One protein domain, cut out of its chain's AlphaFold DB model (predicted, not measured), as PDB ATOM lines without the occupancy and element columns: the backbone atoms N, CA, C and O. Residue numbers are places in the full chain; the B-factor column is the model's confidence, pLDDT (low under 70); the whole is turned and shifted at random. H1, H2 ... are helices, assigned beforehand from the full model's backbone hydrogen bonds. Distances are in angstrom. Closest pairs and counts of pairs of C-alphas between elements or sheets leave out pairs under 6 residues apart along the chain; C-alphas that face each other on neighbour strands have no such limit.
ATOM      1  N   THR A  18      32.913  -8.377  -6.793       68.94
ATOM      2  CA  THR A  18      32.256  -7.888  -5.569       68.94
ATOM      3  C   THR A  18      33.246  -7.766  -4.416       68.94
ATOM      4  O   THR A  18      33.178  -6.818  -3.634       68.94
ATOM      5  N   MET A  19      34.178  -8.708  -4.316       74.06
ATOM      6  CA  MET A  19      35.250  -8.739  -3.338       74.06
ATOM      7  C   MET A  19      36.199  -7.576  -3.567       74.06
ATOM      8  O   MET A  19      36.356  -6.766  -2.664       74.06
ATOM      9  N   VAL A  20      36.740  -7.432  -4.780       73.31
ATOM     10  CA  VAL A  20      37.643  -6.329  -5.132       73.31
ATOM     11  C   VAL A  20      36.970  -4.989  -4.832       73.31
ATOM     12  O   VAL A  20      37.542  -4.149  -4.141       73.31
ATOM     13  N   ASN A  21      35.712  -4.810  -5.244       72.88
ATOM     14  CA  ASN A  21      34.956  -3.594  -4.939       72.88
ATOM     15  C   ASN A  21      34.723  -3.391  -3.431       72.88
ATOM     16  O   ASN A  21      34.739  -2.256  -2.954       72.88
ATOM     17  N   SER A  22      34.503  -4.466  -2.673       73.25
ATOM     18  CA  SER A  22      34.318  -4.395  -1.221       73.25
ATOM     19  C   SER A  22      35.615  -4.056  -0.490       73.25
ATOM     20  O   SER A  22      35.567  -3.237   0.422       73.25
ATOM     21  N   GLU A  23      36.751  -4.623  -0.901       73.81
ATOM     22  CA  GLU A  23      38.074  -4.312  -0.350       73.81
ATOM     23  C   GLU A  23      38.430  -2.844  -0.593       73.81
ATOM     24  O   GLU A  23      38.786  -2.141   0.350       73.81
ATOM     25  N   PHE A  24      38.229  -2.333  -1.814       76.12
ATOM     26  CA  PHE A  24      38.432  -0.910  -2.096       76.12
ATOM     27  C   PHE A  24      37.493  -0.019  -1.276       76.12
ATOM     28  O   PHE A  24      37.938   0.977  -0.719       76.12
ATOM     29  N   ARG A  25      36.216  -0.394  -1.111       75.88
ATOM     30  CA  ARG A  25      35.274   0.354  -0.260       75.88
ATOM     31  C   ARG A  25      35.690   0.382   1.213       75.88
ATOM     32  O   ARG A  25      35.474   1.389   1.878       75.88
ATOM     33  N   VAL A  26      36.233  -0.715   1.742       74.50
ATOM     34  CA  VAL A  26      36.744  -0.767   3.121       74.50
ATOM     35  C   VAL A  26      38.021   0.056   3.243       74.50
ATOM     36  O   VAL A  26      38.123   0.876   4.149       74.50
ATOM     37  N   ALA A  27      38.962  -0.095   2.311       72.31
ATOM     38  CA  ALA A  27      40.199   0.681   2.296       72.31
ATOM     39  C   ALA A  27      39.932   2.194   2.253       72.31
ATOM     40  O   ALA A  27      40.670   2.968   2.860       72.31
ATOM     41  N   THR A  28      38.849   2.619   1.594       72.38
ATOM     42  CA  THR A  28      38.482   4.033   1.506       72.38
ATOM     43  C   THR A  28      37.517   4.517   2.589       72.38
ATOM     44  O   THR A  28      37.244   5.720   2.625       72.38
ATOM     45  N   SER A  29      37.039   3.664   3.511       72.75
ATOM     46  CA  SER A  29      35.877   3.952   4.379       72.75
ATOM     47  C   SER A  29      36.026   5.153   5.323       72.75
ATOM     48  O   SER A  29      35.034   5.620   5.879       72.75
ATOM     49  N   HIS A  30      37.236   5.692   5.476       71.56
ATOM     50  CA  HIS A  30      37.530   6.881   6.287       71.56
ATOM     51  C   HIS A  30      38.373   7.936   5.560       71.56
ATOM     52  O   HIS A  30      38.805   8.909   6.168       71.56
ATOM     53  N   SER A  31      38.601   7.753   4.261       70.25
ATOM     54  CA  SER A  31      39.429   8.648   3.442       70.25
ATOM     55  C   SER A  31      38.624   9.734   2.718       70.25
ATOM     56  O   SER A  31      39.205  10.649   2.148       70.25
ATOM     57  N   GLY A  32      37.291   9.615   2.687       70.25
ATOM     58  CA  GLY A  32      36.428  10.439   1.832       70.25
ATOM     59  C   GLY A  32      36.507  10.082   0.341       70.25
ATOM     60  O   GLY A  32      35.757  10.641  -0.455       70.25
ATOM     61  N   LEU A  33      37.373   9.135  -0.042       69.69
ATOM     62  CA  LEU A  33      37.515   8.673  -1.416       69.69
ATOM     63  C   LEU A  33      36.387   7.713  -1.791       69.69
ATOM     64  O   LEU A  33      36.006   6.806  -1.041       69.69
ATOM     65  N   PHE A  34      35.877   7.892  -3.005       73.19
ATOM     66  CA  PHE A  34      34.940   6.951  -3.594       73.19
ATOM     67  C   PHE A  34      35.658   5.611  -3.864       73.19
ATOM     68  O   PHE A  34      36.841   5.621  -4.199       73.19
ATOM     69  N   PRO A  35      34.984   4.444  -3.779       67.38
ATOM     70  CA  PRO A  35      35.606   3.140  -4.066       67.38
ATOM     71  C   PRO A  35      36.160   3.003  -5.496       67.38
ATOM     72  O   PRO A  35      36.863   2.045  -5.811       67.38
ATOM     73  N   TRP A  36      35.811   3.942  -6.377       77.06
ATOM     74  CA  TRP A  36      36.490   4.191  -7.642       77.06
ATOM     75  C   TRP A  36      37.364   5.430  -7.476       77.06
ATOM     76  O   TRP A  36      36.862   6.548  -7.556       77.06
ATOM     77  N   PHE A  37      38.652   5.212  -7.228       81.00
ATOM     78  CA  PHE A  37      39.650   6.268  -7.104       81.00
ATOM     79  C   PHE A  37      40.833   5.989  -8.029       81.00
ATOM     80  O   PHE A  37      41.117   4.831  -8.346       81.00
ATOM     81  N   SER A  38      41.505   7.060  -8.436       87.31
ATOM     82  CA  SER A  38      42.815   7.006  -9.076       87.31
ATOM     83  C   SER A  38      43.904   7.203  -8.024       87.31
ATOM     84  O   SER A  38      43.659   7.797  -6.972       87.31
ATOM     85  N   LEU A  39      45.114   6.738  -8.313       88.81
ATOM     86  CA  LEU A  39      46.307   7.125  -7.564       88.81
ATOM     87  C   LEU A  39      47.142   8.083  -8.413       88.81
ATOM     88  O   LEU A  39      47.399   7.786  -9.574       88.81
ATOM     89  N   SER A  40      47.597   9.193  -7.835       89.81
ATOM     90  CA  SER A  40      48.484  10.150  -8.504       89.81
ATOM     91  C   SER A  40      49.797  10.296  -7.744       89.81
ATOM     92  O   SER A  40      49.808  10.305  -6.511       89.81
ATOM     93  N   ALA A  41      50.904  10.473  -8.467       91.19
ATOM     94  CA  ALA A  41      52.194  10.827  -7.877       91.19
ATOM     95  C   ALA A  41      52.154  12.143  -7.073       91.19
ATOM     96  O   ALA A  41      52.947  12.308  -6.149       91.19
ATOM     97  N   ASN A  42      51.208  13.043  -7.365       87.69
ATOM     98  CA  ASN A  42      51.022  14.280  -6.599       87.69
ATOM     99  C   ASN A  42      50.570  14.004  -5.156       87.69
ATOM    100  O   ASN A  42      51.070  14.629  -4.223       87.69
ATOM    101  N   ASP A  43      49.667  13.038  -4.973       87.06
ATOM    102  CA  ASP A  43      49.142  12.642  -3.659       87.06
ATOM    103  C   ASP A  43      50.026  11.576  -2.991       87.06
ATOM    104  O   ASP A  43      50.101  11.460  -1.763       87.06
ATOM    105  N   HIS A  44      50.723  10.790  -3.812       88.25
ATOM    106  CA  HIS A  44      51.548   9.664  -3.402       88.25
ATOM    107  C   HIS A  44      52.913   9.693  -4.111       88.25
ATOM    108  O   HIS A  44      53.142   8.914  -5.040       88.25
ATOM    109  N   PRO A  45      53.867  10.526  -3.647       88.75
ATOM    110  CA  PRO A  45      55.140  10.754  -4.344       88.75
ATOM    111  C   PRO A  45      55.975   9.495  -4.615       88.75
ATOM    112  O   PRO A  45      56.733   9.450  -5.581       88.75
ATOM    113  N   TRP A  46      55.806   8.440  -3.810       90.12
ATOM    114  CA  TRP A  46      56.485   7.153  -3.998       90.12
ATOM    115  C   TRP A  46      56.118   6.451  -5.317       90.12
ATOM    116  O   TRP A  46      56.892   5.618  -5.787       90.12
ATOM    117  N   LEU A  47      54.985   6.796  -5.940       89.56
ATOM    118  CA  LEU A  47      54.605   6.260  -7.249       89.56
ATOM    119  C   LEU A  47      55.588   6.680  -8.340       89.56
ATOM    120  O   LEU A  47      55.927   5.860  -9.187       89.56
ATOM    121  N   SER A  48      56.113   7.906  -8.280       89.44
ATOM    122  CA  SER A  48      57.082   8.368  -9.279       89.44
ATOM    123  C   SER A  48      58.379   7.565  -9.254       89.44
ATOM    124  O   SER A  48      58.958   7.289 -10.296       89.44
ATOM    125  N   VAL A  49      58.789   7.109  -8.068       88.88
ATOM    126  CA  VAL A  49      59.952   6.232  -7.889       88.88
ATOM    127  C   VAL A  49      59.663   4.817  -8.391       88.88
ATOM    128  O   VAL A  49      60.542   4.178  -8.959       88.88
ATOM    129  N   LEU A  50      58.444   4.310  -8.180       87.25
ATOM    130  CA  LEU A  50      58.072   2.952  -8.584       87.25
ATOM    131  C   LEU A  50      57.964   2.797 -10.108       87.25
ATOM    132  O   LEU A  50      58.316   1.743 -10.632       87.25
ATOM    133  N   PHE A  51      57.462   3.826 -10.793       87.44
ATOM    134  CA  PHE A  51      57.209   3.803 -12.236       87.44
ATOM    135  C   PHE A  51      58.249   4.567 -13.063       87.44
ATOM    136  O   PHE A  51      58.165   4.533 -14.284       87.44
ATOM    137  N   ASP A  52      59.221   5.219 -12.418       89.31
ATOM    138  CA  ASP A  52      60.196   6.117 -13.060       89.31
ATOM    139  C   ASP A  52      59.523   7.242 -13.881       89.31
ATOM    140  O   ASP A  52      60.012   7.682 -14.920       89.31
ATOM    141  N   GLU A  53      58.362   7.716 -13.408       87.50
ATOM    142  CA  GLU A  53      57.543   8.728 -14.082       87.50
ATOM    143  C   GLU A  53      57.021   9.788 -13.093       87.50
ATOM    144  O   GLU A  53      56.266   9.466 -12.171       87.50
ATOM    145  N   PRO A  54      57.353  11.081 -13.272       79.50
ATOM    146  CA  PRO A  54      57.078  12.121 -12.275       79.50
ATOM    147  C   PRO A  54      55.589  12.437 -12.084       79.50
ATOM    148  O   PRO A  54      55.199  12.870 -11.005       79.50
ATOM    149  N   ASN A  55      54.761  12.209 -13.106       85.94
ATOM    150  CA  ASN A  55      53.333  12.544 -13.103       85.94
ATOM    151  C   ASN A  55      52.454  11.312 -13.336       85.94
ATOM    152  O   ASN A  55      51.391  11.429 -13.943       85.94
ATOM    153  N   VAL A  56      52.906  10.129 -12.905       90.00
ATOM    154  CA  VAL A  56      52.125   8.906 -13.104       90.00
ATOM    155  C   VAL A  56      50.762   9.025 -12.419       90.00
ATOM    156  O   VAL A  56      50.650   9.409 -11.247       90.00
ATOM    157  N   GLU A  57      49.725   8.686 -13.174       91.12
ATOM    158  CA  GLU A  57      48.366   8.517 -12.685       91.12
ATOM    159  C   GLU A  57      47.912   7.097 -13.018       91.12
ATOM    160  O   GLU A  57      48.053   6.628 -14.147       91.12
ATOM    161  N   ILE A  58      47.387   6.401 -12.015       90.75
ATOM    162  CA  ILE A  58      46.878   5.043 -12.154       90.75
ATOM    163  C   ILE A  58      45.369   5.102 -12.023       90.75
ATOM    164  O   ILE A  58      44.843   5.394 -10.947       90.75
ATOM    165  N   ASP A  59      44.684   4.807 -13.119       89.75
ATOM    166  CA  ASP A  59      43.234   4.810 -13.168       89.75
ATOM    167  C   ASP A  59      42.626   3.616 -12.389       89.75
ATOM    168  O   ASP A  59      43.292   2.595 -12.142       89.75
ATOM    169  N   PRO A  60      41.337   3.698 -12.013       85.88
ATOM    170  CA  PRO A  60      40.683   2.658 -11.228       85.88
ATOM    171  C   PRO A  60      40.649   1.276 -11.904       85.88
ATOM    172  O   PRO A  60      40.623   0.255 -11.209       85.88
ATOM    173  N   GLU A  61      40.576   1.195 -13.235       85.50
ATOM    174  CA  GLU A  61      40.583  -0.086 -13.948       85.50
ATOM    175  C   GLU A  61      41.964  -0.734 -13.833       85.50
ATOM    176  O   GLU A  61      42.066  -1.907 -13.458       85.50
ATOM    177  N   THR A  62      43.025   0.044 -14.054       88.25
ATOM    178  CA  THR A  62      44.408  -0.422 -13.913       88.25
ATOM    179  C   THR A  62      44.692  -0.944 -12.503       88.25
ATOM    180  O   THR A  62      45.255  -2.034 -12.369       88.25
ATOM    181  N   LEU A  63      44.223  -0.267 -11.447       86.62
ATOM    182  CA  LEU A  63      44.367  -0.747 -10.060       86.62
ATOM    183  C   LEU A  63      43.695  -2.112  -9.834       86.62
ATOM    184  O   LEU A  63      44.278  -3.008  -9.218       86.62
ATOM    185  N   ARG A  64      42.483  -2.310 -10.364       83.00
ATOM    186  CA  ARG A  64      41.762  -3.590 -10.243       83.00
ATOM    187  C   ARG A  64      42.439  -4.698 -11.039       83.00
ATOM    188  O   ARG A  64      42.599  -5.806 -10.525       83.00
ATOM    189  N   ARG A  65      42.888  -4.406 -12.265       82.31
ATOM    190  CA  ARG A  65      43.648  -5.356 -13.092       82.31
ATOM    191  C   ARG A  65      44.955  -5.751 -12.405       82.31
ATOM    192  O   ARG A  65      45.272  -6.937 -12.379       82.31
ATOM    193  N   ALA A  66      45.656  -4.803 -11.783       84.25
ATOM    194  CA  ALA A  66      46.864  -5.071 -11.007       84.25
ATOM    195  C   ALA A  66      46.585  -5.979  -9.795       84.25
ATOM    196  O   ALA A  66      47.319  -6.941  -9.576       84.25
ATOM    197  N   MET A  67      45.496  -5.747  -9.054       80.44
ATOM    198  CA  MET A  67      45.086  -6.602  -7.931       80.44
ATOM    199  C   MET A  67      44.747  -8.034  -8.383       80.44
ATOM    200  O   MET A  67      45.208  -9.006  -7.782       80.44
ATOM    201  N   VAL A  68      43.995  -8.187  -9.479       77.50
ATOM    202  CA  VAL A  68      43.691  -9.504 -10.070       77.50
ATOM    203  C   VAL A  68      44.964 -10.193 -10.565       77.50
ATOM    204  O   VAL A  68      45.162 -11.384 -10.305       77.50
ATOM    205  N   TYR A  69      45.851  -9.458 -11.241       82.50
ATOM    206  CA  TYR A  69      47.138  -9.969 -11.708       82.50
ATOM    207  C   TYR A  69      48.004 -10.439 -10.539       82.50
ATOM    208  O   TYR A  69      48.544 -11.545 -10.590       82.50
ATOM    209  N   PHE A  70      48.078  -9.653  -9.462       82.19
ATOM    210  CA  PHE A  70      48.774 -10.028  -8.238       82.19
ATOM    211  C   PHE A  70      48.228 -11.346  -7.687       82.19
ATOM    212  O   PHE A  70      48.985 -12.299  -7.546       82.19
ATOM    213  N   PHE A  71      46.918 -11.482  -7.465       74.19
ATOM    214  CA  PHE A  71      46.363 -12.734  -6.930       74.19
ATOM    215  C   PHE A  71      46.504 -13.942  -7.865       74.19
ATOM    216  O   PHE A  71      46.521 -15.088  -7.396       74.19
ATOM    217  N   SER A  72      46.607 -13.697  -9.171       72.19
ATOM    218  CA  SER A  72      46.814 -14.738 -10.179       72.19
ATOM    219  C   SER A  72      48.261 -15.232 -10.215       72.19
ATOM    220  O   SER A  72      48.476 -16.429 -10.385       72.19
ATOM    221  N   ASN A  73      49.234 -14.342  -9.994       75.62
ATOM    222  CA  ASN A  73      50.669 -14.639 -10.096       75.62
ATOM    223  C   ASN A  73      51.379 -14.778  -8.744       75.62
ATOM    224  O   ASN A  73      52.549 -15.155  -8.691       75.62
ATOM    225  N   TYR A  74      50.702 -14.469  -7.640       76.62
ATOM    226  CA  TYR A  74      51.272 -14.609  -6.312       76.62
ATOM    227  C   TYR A  74      51.442 -16.089  -5.956       76.62
ATOM    228  O   TYR A  74      50.467 -16.844  -5.840       76.62
TER     229      TYR A  74
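This is residues 18 to 74 of the 220 residues of a protein of Candidatus Eisenbacteria bacterium (UniProt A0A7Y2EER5). What is the main picture? The longest helix, H3, and H1 stand near each other at a steep tilt at one end of a flat, loosely joined arrangement, and the short helix H2 sits by itself at the far end. Two stretches of chain lead out to H2 and back, side by side where residues 39 to 40 pair antiparallel with residues 57 to 58, while residues 69 to 74, at the end of H3, stick out free. What is it made of, and how large is it? The printed part has 57 residues, with three named helices in the order H1, H2, H3 and no named strand; the class is all helix. It is only just compact, close to loose, with a radius of gyration of the C-alphas of 12.2 A, and spans 32 by 31 by 15 A.

Where is the longest helix? H3 holds residues 60 to 73 and measures 20.0 A from first to last C-alpha; it begins at C-alpha 60 at (40.683, 2.658, -11.228) and ends at C-alpha 73 at (50.669, -14.639, -10.096). Where are the other two? H1 holds residues 18 to 27 and measures 14.1 A, with C-alpha 18 at (32.256, -7.888, -5.569). H2 holds residues 46 to 51 and measures 8.9 A, with C-alpha 46 at (56.485, 7.153, -3.998).

How does H3 stand to H1? They are close but not clearly touching, and their closest C-alphas, those of Val 20 and Arg 64, are 7.1 A apart. Their lines stand at a steep tilt of 69 degrees, only just short of about perpendicular, and they run opposite ways. Where does H2 stand? H2 is apart from H3, and it is apart from H1. What do the helix backbones show? In H1, H2 and H3 every O i to N i+4 pair is within hydrogen-bond range.

How far does it reach? The two C-alphas farthest apart, those of Thr 18 and Pro 54, are 32.6 A from each other. Is it whole, and how is it linked? The printed part runs from 18 to 74 with no cut. The link from H1 to H2, residues 28 to 45, is long, and that from H2 to H3, with 8 residues between them, is short. Where is confidence low? The mean pLDDT of the printed part is 81.1, and residues 18, 33 and 35 are under 70.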